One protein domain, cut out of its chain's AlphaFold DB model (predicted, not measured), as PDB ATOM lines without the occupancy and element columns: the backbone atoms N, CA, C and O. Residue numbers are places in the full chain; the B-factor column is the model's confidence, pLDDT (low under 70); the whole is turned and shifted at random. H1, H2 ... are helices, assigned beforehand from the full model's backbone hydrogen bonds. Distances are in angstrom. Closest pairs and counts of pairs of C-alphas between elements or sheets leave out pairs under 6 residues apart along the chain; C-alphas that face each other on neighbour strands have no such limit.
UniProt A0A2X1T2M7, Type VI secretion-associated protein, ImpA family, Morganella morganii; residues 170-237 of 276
ATOM      1  N   ARG A 170     -11.102  -9.910 -15.689       55.84
ATOM      2  CA  ARG A 170     -11.392 -11.291 -16.119       55.84
ATOM      3  C   ARG A 170     -12.672 -11.844 -15.492       55.84
ATOM      4  O   ARG A 170     -13.485 -12.415 -16.212       55.84
ATOM      5  N   ASN A 171     -12.887 -11.629 -14.195       62.09
ATOM      6  CA  ASN A 171     -14.112 -12.056 -13.512       62.09
ATOM      7  C   ASN A 171     -15.358 -11.329 -14.036       62.09
ATOM      8  O   ASN A 171     -16.398 -11.958 -14.225       62.09
ATOM      9  N   HIS A 172     -15.251 -10.030 -14.331       64.94
ATOM     10  CA  HIS A 172     -16.345  -9.262 -14.927       64.94
ATOM     11  C   HIS A 172     -16.697  -9.771 -16.333       64.94
ATOM     12  O   HIS A 172     -17.855 -10.070 -16.610       64.94
ATOM     13  N   HIS A 173     -15.688  -9.994 -17.181       66.62
ATOM     14  CA  HIS A 173     -15.887 -10.558 -18.520       66.62
ATOM     15  C   HIS A 173     -16.493 -11.967 -18.471       66.62
ATOM     16  O   HIS A 173     -17.327 -12.307 -19.314       66.62
ATOM     17  N   ASN A 174     -16.110 -12.787 -17.487       79.75
ATOM     18  CA  ASN A 174     -16.678 -14.122 -17.314       79.75
ATOM     19  C   ASN A 174     -18.153 -14.052 -16.878       79.75
ATOM     20  O   ASN A 174     -19.001 -14.745 -17.439       79.75
ATOM     21  N   ARG A 175     -18.485 -13.134 -15.960       79.62
ATOM     22  CA  ARG A 175     -19.866 -12.868 -15.529       79.62
ATOM     23  C   ARG A 175     -20.748 -12.402 -16.688       79.62
ATOM     24  O   ARG A 175     -21.822 -12.960 -16.892       79.62
ATOM     25  N   ASP A 176     -20.300 -11.426 -17.472       81.88
ATOM     26  CA  ASP A 176     -21.069 -10.910 -18.612       81.88
ATOM     27  C   ASP A 176     -21.261 -11.960 -19.709       81.88
ATOM     28  O   ASP A 176     -22.263 -11.962 -20.425       81.88
ATOM     29  N   THR A 177     -20.298 -12.868 -19.863       85.69
ATOM     30  CA  THR A 177     -20.409 -13.992 -20.797       85.69
ATOM     31  C   THR A 177     -21.453 -14.999 -20.321       85.69
ATOM     32  O   THR A 177     -22.336 -15.349 -21.101       85.69
ATOM     33  N   ALA A 178     -21.444 -15.362 -19.037       86.62
ATOM     34  CA  ALA A 178     -22.458 -16.236 -18.452       86.62
ATOM     35  C   ALA A 178     -23.873 -15.630 -18.536       86.62
ATOM     36  O   ALA A 178     -24.818 -16.304 -18.935       86.62
ATOM     37  N   LEU A 179     -24.028 -14.333 -18.242       90.25
ATOM     38  CA  LEU A 179     -25.324 -13.648 -18.348       90.25
ATOM     39  C   LEU A 179     -25.827 -13.553 -19.798       90.25
ATOM     40  O   LEU A 179     -27.035 -13.583 -20.033       90.25
ATOM     41  N   ARG A 180     -24.923 -13.457 -20.782       90.31
ATOM     42  CA  ARG A 180     -25.289 -13.530 -22.206       90.31
ATOM     43  C   ARG A 180     -25.787 -14.919 -22.593       90.31
ATOM     44  O   ARG A 180     -26.835 -15.002 -23.224       90.31
ATOM     45  N   GLN A 181     -25.107 -15.977 -22.158       90.94
ATOM     46  CA  GLN A 181     -25.558 -17.357 -22.379       90.94
ATOM     47  C   GLN A 181     -26.923 -17.609 -21.727       90.94
ATOM     48  O   GLN A 181     -27.827 -18.151 -22.355       90.94
ATOM     49  N   LEU A 182     -27.122 -17.120 -20.501       91.69
ATOM     50  CA  LEU A 182     -28.404 -17.220 -19.807       91.69
ATOM     51  C   LEU A 182     -29.533 -16.515 -20.578       91.69
ATOM     52  O   LEU A 182     -30.667 -16.995 -20.615       91.69
ATOM     53  N   ARG A 183     -29.221 -15.394 -21.243       92.38
ATOM     54  CA  ARG A 183     -30.167 -14.670 -22.102       92.38
ATOM     55  C   ARG A 183     -30.496 -15.425 -23.387       92.38
ATOM     56  O   ARG A 183     -31.643 -15.385 -23.824       92.38
ATOM     57  N   GLU A 184     -29.530 -16.112 -23.989       93.25
ATOM     58  CA  GLU A 184     -29.781 -16.995 -25.137       93.25
ATOM     59  C   GLU A 184     -30.724 -18.142 -24.753       93.25
ATOM     60  O   GLU A 184     -31.699 -18.392 -25.459       93.25
ATOM     61  N   ILE A 185     -30.512 -18.751 -23.583       92.38
ATOM     62  CA  ILE A 185     -31.391 -19.797 -23.041       92.38
ATOM     63  C   ILE A 185     -32.794 -19.241 -22.760       92.38
ATOM     64  O   ILE A 185     -33.792 -19.854 -23.133       92.38
ATOM     65  N   SER A 186     -32.903 -18.056 -22.152       91.19
ATOM     66  CA  SER A 186     -34.205 -17.421 -21.919       91.19
ATOM     67  C   SER A 186     -34.968 -17.161 -23.225       91.19
ATOM     68  O   SER A 186     -36.166 -17.441 -23.298       91.19
ATOM     69  N   ARG A 187     -34.281 -16.680 -24.273       90.62
ATOM     70  CA  ARG A 187     -34.874 -16.489 -25.608       90.62
ATOM     71  C   ARG A 187     -35.356 -17.799 -26.205       90.62
ATOM     72  O   ARG A 187     -36.483 -17.843 -26.678       90.62
ATOM     73  N   TYR A 188     -34.555 -18.858 -26.103       93.00
ATOM     74  CA  TYR A 188     -34.959 -20.187 -26.547       93.00
ATOM     75  C   TYR A 188     -36.288 -20.616 -25.910       93.00
ATOM     76  O   TYR A 188     -37.223 -20.935 -26.636       93.00
ATOM     77  N   PHE A 189     -36.419 -20.520 -24.580       88.19
ATOM     78  CA  PHE A 189     -37.679 -20.840 -23.892       88.19
ATOM     79  C   PHE A 189     -38.826 -19.901 -24.258       88.19
ATOM     80  O   PHE A 189     -39.978 -20.310 -24.244       88.19
ATOM     81  N   ARG A 190     -38.542 -18.638 -24.577       88.81
ATOM     82  CA  ARG A 190     -39.570 -17.672 -24.973       88.81
ATOM     83  C   ARG A 190     -40.108 -17.935 -26.382       88.81
ATOM     84  O   ARG A 190     -41.286 -17.682 -26.622       88.81
ATOM     85  N   ASP A 191     -39.259 -18.444 -27.269       88.62
ATOM     86  CA  ASP A 191     -39.612 -18.805 -28.642       88.62
ATOM     87  C   ASP A 191     -40.289 -20.187 -28.710       88.62
ATOM     88  O   ASP A 191     -41.235 -20.363 -29.478       88.62
ATOM     89  N   SER A 192     -39.846 -21.154 -27.893       87.81
ATOM     90  CA  SER A 192     -40.438 -22.498 -27.827       87.81
ATOM     91  C   SER A 192     -41.704 -22.560 -26.965       87.81
ATOM     92  O   SER A 192     -42.664 -23.239 -27.326       87.81
ATOM     93  N   GLU A 193     -41.736 -21.831 -25.846       88.38
ATOM     94  CA  GLU A 193     -42.805 -21.854 -24.845       88.38
ATOM     95  C   GLU A 193     -43.075 -20.436 -24.277       88.38
ATOM     96  O   GLU A 193     -42.676 -20.102 -23.157       88.38
ATOM     97  N   PRO A 194     -43.813 -19.566 -24.992       77.06
ATOM     98  CA  PRO A 194     -43.943 -18.132 -24.672       77.06
ATOM     99  C   PRO A 194     -44.616 -17.808 -23.325       77.06
ATOM    100  O   PRO A 194     -44.528 -16.679 -22.830       77.06
ATOM    101  N   HIS A 195     -45.288 -18.789 -22.721       78.12
ATOM    102  CA  HIS A 195     -45.898 -18.694 -21.392       78.12
ATOM    103  C   HIS A 195     -45.167 -19.521 -20.331       78.12
ATOM    104  O   HIS A 195     -45.648 -19.624 -19.203       78.12
ATOM    105  N   SER A 196     -44.011 -20.098 -20.666       82.94
ATOM    106  CA  SER A 196     -43.212 -20.848 -19.710       82.94
ATOM    107  C   SER A 196     -42.678 -19.905 -18.632       82.94
ATOM    108  O   SER A 196     -42.009 -18.915 -18.964       82.94
ATOM    109  N   PRO A 197     -42.921 -20.195 -17.340       81.00
ATOM    110  CA  PRO A 197     -42.391 -19.393 -16.242       81.00
ATOM    111  C   PRO A 197     -40.856 -19.362 -16.249       81.00
ATOM    112  O   PRO A 197     -40.268 -18.399 -15.765       81.00
ATOM    113  N   ILE A 198     -40.205 -20.358 -16.859       85.25
ATOM    114  CA  ILE A 198     -38.745 -20.462 -16.963       85.25
ATOM    115  C   ILE A 198     -38.160 -19.257 -17.707       85.25
ATOM    116  O   ILE A 198     -37.223 -18.632 -17.217       85.25
ATOM    117  N   SER A 199     -38.738 -18.867 -18.848       84.44
ATOM    118  CA  SER A 199     -38.240 -17.729 -19.637       84.44
ATOM    119  C   SER A 199     -38.244 -16.419 -18.831       84.44
ATOM    120  O   SER A 199     -37.262 -15.669 -18.845       84.44
ATOM    121  N   TYR A 200     -39.315 -16.181 -18.066       82.94
ATOM    122  CA  TYR A 200     -39.475 -15.009 -17.206       82.94
ATOM    123  C   TYR A 200     -38.557 -15.046 -15.984       82.94
ATOM    124  O   TYR A 200     -37.984 -14.016 -15.631       82.94
ATOM    125  N   LEU A 201     -38.387 -16.212 -15.353       86.88
ATOM    126  CA  LEU A 201     -37.476 -16.384 -14.220       86.88
ATOM    127  C   LEU A 201     -36.023 -16.154 -14.634       86.88
ATOM    128  O   LEU A 201     -35.293 -15.468 -13.921       86.88
ATOM    129  N   LEU A 202     -35.621 -16.649 -15.807       88.81
ATOM    130  CA  LEU A 202     -34.286 -16.415 -16.350       88.81
ATOM    131  C   LEU A 202     -34.052 -14.929 -16.655       88.81
ATOM    132  O   LEU A 202     -33.017 -14.397 -16.263       88.81
ATOM    133  N   GLU A 203     -35.007 -14.214 -17.260       86.94
ATOM    134  CA  GLU A 203     -34.872 -12.754 -17.447       86.94
ATOM    135  C   GLU A 203     -34.848 -11.987 -16.116       86.94
ATOM    136  O   GLU A 203     -34.064 -11.047 -15.964       86.94
ATOM    137  N   LYS A 204     -35.643 -12.401 -15.118       84.12
ATOM    138  CA  LYS A 204     -35.590 -11.805 -13.771       84.12
ATOM    139  C   LYS A 204     -34.218 -12.040 -13.126       84.12
ATOM    140  O   LYS A 204     -33.630 -11.092 -12.611       84.12
ATOM    141  N   ALA A 205     -33.660 -13.244 -13.241       85.81
ATOM    142  CA  ALA A 205     -32.321 -13.573 -12.754       85.81
ATOM    143  C   ALA A 205     -31.218 -12.772 -13.467       85.81
ATOM    144  O   ALA A 205     -30.297 -12.280 -12.814       85.81
ATOM    145  N   ILE A 206     -31.316 -12.574 -14.789       89.75
ATOM    146  CA  ILE A 206     -30.359 -11.751 -15.544       89.75
ATOM    147  C   ILE A 206     -30.427 -10.291 -15.091       89.75
ATOM    148  O   ILE A 206     -29.387  -9.675 -14.852       89.75
ATOM    149  N   ARG A 207     -31.637  -9.745 -14.934       87.56
ATOM    150  CA  ARG A 207     -31.861  -8.390 -14.409       87.56
ATOM    151  C   ARG A 207     -31.244  -8.228 -13.022       87.56
ATOM    152  O   ARG A 207     -30.485  -7.286 -12.812       87.56
ATOM    153  N   TRP A 208     -31.508  -9.160 -12.109       88.00
ATOM    154  CA  TRP A 208     -30.905  -9.177 -10.772       88.00
ATOM    155  C   TRP A 208     -29.378  -9.266 -10.831       88.00
ATOM    156  O   TRP A 208     -28.684  -8.538 -10.127       88.00
ATOM    157  N   GLY A 209     -28.839 -10.080 -11.739       84.06
ATOM    158  CA  GLY A 209     -27.405 -10.185 -11.994       84.06
ATOM    159  C   GLY A 209     -26.755  -8.899 -12.525       84.06
ATOM    160  O   GLY A 209     -25.538  -8.744 -12.407       84.06
ATOM    161  N   GLN A 210     -27.523  -7.963 -13.080       84.44
ATOM    162  CA  GLN A 210     -27.027  -6.668 -13.565       84.44
ATOM    163  C   GLN A 210     -27.254  -5.520 -12.568       84.44
ATOM    164  O   GLN A 210     -26.719  -4.427 -12.760       84.44
ATOM    165  N   MET A 211     -28.029  -5.744 -11.505       81.06
ATOM    166  CA  MET A 211     -28.328  -4.733 -10.494       81.06
ATOM    167  C   MET A 211     -27.209  -4.594  -9.460       81.06
ATOM    168  O   MET A 211     -26.470  -5.534  -9.167       81.06
ATOM    169  N   SER A 212     -27.108  -3.399  -8.869       77.00
ATOM    170  CA  SER A 212     -26.333  -3.229  -7.644       77.00
ATOM    171  C   SER A 212     -27.040  -3.948  -6.497       77.00
ATOM    172  O   SER A 212     -28.270  -4.002  -6.454       77.00
ATOM    173  N   LEU A 213     -26.271  -4.461  -5.536       70.06
ATOM    174  CA  LEU A 213     -26.818  -5.164  -4.374       70.06
ATOM    175  C   LEU A 213     -27.873  -4.317  -3.639       70.06
ATOM    176  O   LEU A 213     -28.935  -4.818  -3.292       70.06
ATOM    177  N   ALA A 214     -27.623  -3.014  -3.477       71.12
ATOM    178  CA  ALA A 214     -28.573  -2.085  -2.867       71.12
ATOM    179  C   ALA A 214     -29.891  -1.954  -3.658       71.12
ATOM    180  O   ALA A 214     -30.956  -1.870  -3.051       71.12
ATOM    181  N   GLY A 215     -29.835  -1.955  -4.996       70.81
ATOM    182  CA  GLY A 215     -31.028  -1.916  -5.850       70.81
ATOM    183  C   GLY A 215     -31.813  -3.229  -5.823       70.81
ATOM    184  O   GLY A 215     -33.039  -3.208  -5.772       70.81
ATOM    185  N   LEU A 216     -31.108  -4.360  -5.767       76.44
ATOM    186  CA  LEU A 216     -31.714  -5.680  -5.605       76.44
ATOM    187  C   LEU A 216     -32.457  -5.796  -4.268       76.44
ATOM    188  O   LEU A 216     -33.597  -6.246  -4.241       76.44
ATOM    189  N   TRP A 217     -31.855  -5.325  -3.173       67.19
ATOM    190  CA  TRP A 217     -32.518  -5.308  -1.868       67.19
ATOM    191  C   TRP A 217     -33.769  -4.438  -1.855       67.19
ATOM    192  O   TRP A 217     -34.769  -4.837  -1.275       67.19
ATOM    193  N   GLN A 218     -33.747  -3.278  -2.512       70.75
ATOM    194  CA  GLN A 218     -34.947  -2.451  -2.643       70.75
ATOM    195  C   GLN A 218     -36.046  -3.184  -3.415       70.75
ATOM    196  O   GLN A 218     -37.183  -3.203  -2.971       70.75
ATOM    197  N   GLU A 219     -35.719  -3.830  -4.532       74.06
ATOM    198  CA  GLU A 219     -36.702  -4.583  -5.313       74.06
ATOM    199  C   GLU A 219     -37.312  -5.751  -4.521       74.06
ATOM    200  O   GLU A 219     -38.530  -5.906  -4.509       74.06
ATOM    201  N   ILE A 220     -36.483  -6.527  -3.817       73.50
ATOM    202  CA  ILE A 220     -36.930  -7.677  -3.019       73.50
ATOM    203  C   ILE A 220     -37.761  -7.233  -1.807       73.50
ATOM    204  O   ILE A 220     -38.747  -7.882  -1.482       73.50
ATOM    205  N   LEU A 221     -37.382  -6.134  -1.145       64.31
ATOM    206  CA  LEU A 221     -38.065  -5.641   0.057       64.31
ATOM    207  C   LEU A 221     -39.321  -4.812  -0.250       64.31
ATOM    208  O   LEU A 221     -40.174  -4.687   0.618       64.31
ATOM    209  N   LEU A 222     -39.448  -4.223  -1.447       61.44
ATOM    210  CA  LEU A 222     -40.677  -3.536  -1.869       61.44
ATOM    211  C   LEU A 222     -41.729  -4.507  -2.437       61.44
ATOM    212  O   LEU A 222     -42.919  -4.188  -2.432       61.44
ATOM    213  N   GLU A 223     -41.323  -5.684  -2.922       58.66
ATOM    214  CA  GLU A 223     -42.227  -6.778  -3.291       58.66
ATOM    215  C   GLU A 223     -42.730  -7.509  -2.017       58.66
ATOM    216  O   GLU A 223     -42.478  -8.696  -1.835       58.66
ATOM    217  N   ASP A 224     -43.472  -6.815  -1.135       48.97
ATOM    218  CA  ASP A 224     -44.166  -7.343   0.067       48.97
ATOM    219  C   ASP A 224     -45.322  -8.313  -0.295       48.97
ATOM    220  O   ASP A 224     -46.488  -8.149   0.063       48.97
ATOM    221  N   ASN A 225     -45.011  -9.351  -1.063       49.03
ATOM    222  CA  ASN A 225     -45.895 -10.456  -1.410       49.03
ATOM    223  C   ASN A 225     -45.173 -11.777  -1.131       49.03
ATOM    224  O   ASN A 225     -45.103 -12.652  -1.998       49.03
ATOM    225  N   SER A 226     -44.653 -11.926   0.091       54.12
ATOM    226  CA  SER A 226     -44.066 -13.179   0.592       54.12
ATOM    227  C   SER A 226     -44.957 -14.377   0.259       54.12
ATOM    228  O   SER A 226     -44.501 -15.357  -0.309       54.12
ATOM    229  N   THR A 227     -46.273 -14.228   0.422       54.94
ATOM    230  CA  THR A 227     -47.258 -15.281   0.125       54.94
ATOM    231  C   THR A 227     -47.349 -15.708  -1.345       54.94
ATOM    232  O   THR A 227     -47.730 -16.844  -1.618       54.94
ATOM    233  N   LEU A 228     -47.034 -14.826  -2.300       51.72
ATOM    234  CA  LEU A 228     -47.132 -15.091  -3.741       51.72
ATOM    235  C   LEU A 228     -45.797 -15.600  -4.287       51.72
ATOM    236  O   LEU A 228     -45.785 -16.533  -5.088       51.72
ATOM    237  N   LEU A 229     -44.685 -15.040  -3.800       55.53
ATOM    238  CA  LEU A 229     -43.343 -15.544  -4.070       55.53
ATOM    239  C   LEU A 229     -43.157 -16.948  -3.491       55.53
ATOM    240  O   LEU A 229     -42.743 -17.823  -4.236       55.53
ATOM    241  N   ASP A 230     -43.576 -17.216  -2.252       57.31
ATOM    242  CA  ASP A 230     -43.534 -18.559  -1.652       57.31
ATOM    243  C   ASP A 230     -44.374 -19.568  -2.452       57.31
ATOM    244  O   ASP A 230     -44.000 -20.731  -2.626       57.31
ATOM    245  N   ARG A 231     -45.505 -19.121  -3.012       55.75
ATOM    246  CA  ARG A 231     -46.360 -19.940  -3.885       55.75
ATOM    247  C   ARG A 231     -45.727 -20.217  -5.241       55.75
ATOM    248  O   ARG A 231     -45.874 -21.313  -5.766       55.75
ATOM    249  N   ILE A 232     -45.032 -19.240  -5.811       58.91
ATOM    250  CA  ILE A 232     -44.298 -19.419  -7.063       58.91
ATOM    251  C   ILE A 232     -43.085 -20.316  -6.810       58.91
ATOM    252  O   ILE A 232     -42.943 -21.308  -7.507       58.91
ATOM    253  N   PHE A 233     -42.292 -20.063  -5.767       56.38
ATOM    254  CA  PHE A 233     -41.121 -20.860  -5.395       56.38
ATOM    255  C   PHE A 233     -41.464 -22.319  -5.079       56.38
ATOM    256  O   PHE A 233     -40.720 -23.217  -5.479       56.38
ATOM    257  N   SER A 234     -42.603 -22.574  -4.427       55.19
ATOM    258  CA  SER A 234     -43.105 -23.936  -4.200       55.19
ATOM    259  C   SER A 234     -43.608 -24.613  -5.479       55.19
ATOM    260  O   SER A 234     -43.368 -25.804  -5.659       55.19
ATOM    261  N   LEU A 235     -44.248 -23.880  -6.397       51.12
ATOM    262  CA  LEU A 235     -44.706 -24.424  -7.684       51.12
ATOM    263  C   LEU A 235     -43.578 -24.597  -8.714       51.12
ATOM    264  O   LEU A 235     -43.702 -25.429  -9.608       51.12
ATOM    265  N   THR A 236     -42.486 -23.840  -8.601       63.41
ATOM    266  CA  THR A 236     -41.332 -23.888  -9.515       63.41
ATOM    267  C   THR A 236     -40.172 -24.726  -8.973       63.41
ATOM    268  O   THR A 236     -39.105 -24.728  -9.578       63.41
ATOM    269  N   GLY A 237     -40.341 -25.403  -7.829       48.41
ATOM    270  CA  GLY A 237     -39.335 -26.304  -7.248       48.41
ATOM    271  C   GLY A 237     -38.101 -25.615  -6.652       48.41
ATOM    272  O   GLY A 237     -37.181 -26.287  -6.207       48.41
TER     273      GLY A 237
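What this domain is: This is residues 170 to 237 of the 276 residues of the protein "Type VI secretion-associated protein, ImpA family" of Morganella morganii (UniProt A0A2X1T2M7). A helical hairpin of the long H1 and the shorter H2 makes one side of a loose, flat arc, and the chain then turns through H3 and swings round to a last helix, H4, which touches no other helix. Residues 221 to 231 stick out from the rest, of which 226 to 231 belong to H4. The printed part has 68 residues with four named helices, in the order H1, H2, H3, H4, and no named strand; the class is all helix. The whole is loose, with a radius of gyration of the C-alphas of 13.7 A and spans of 38 by 34 by 16 A.

Where its parts are: H1, the longest helix, covers residues 170 to 192 and measures 33.3 A from C-alpha 170 at (-11.392, -11.291, -16.119) to C-alpha 192 at (-40.438, -22.498, -27.827). H2, residues 197 to 210, is 20.1 A long. H3 covers residues 213 to 222, 14.2 A. H4 covers residues 226 to 235, 14.0 A, and ends with C-alpha 235 at (-44.706, -24.424, -7.684).

How they stand to each other: H1 and H2 form a helical hairpin and touch, with the closest C-alphas, those of Ser 186 and Ser 199, 4.6 A apart. They run opposite ways at a shallow tilt of 22 degrees. H2 and H3 are close but not clearly touching; their closest C-alphas, those of Trp 208 and Leu 216, are 6.3 A apart. Their lines stand at a steep tilt of 45 degrees, opposite ways. H3 is apart from H1, and H4 is apart from H1, H2 and H3. In H1, H2, H3 and H4 every O i to N i+4 pair is within hydrogen-bond range.

The domain as a whole: The two C-alphas farthest apart, those of Arg 170 and Thr 227, are 39.6 A apart. The printed part has no cut, and its three links are tight. The mean pLDDT of the printed part is 75.5; residues 170 to 173, residue 217 and residues 221 to 237 are under 70.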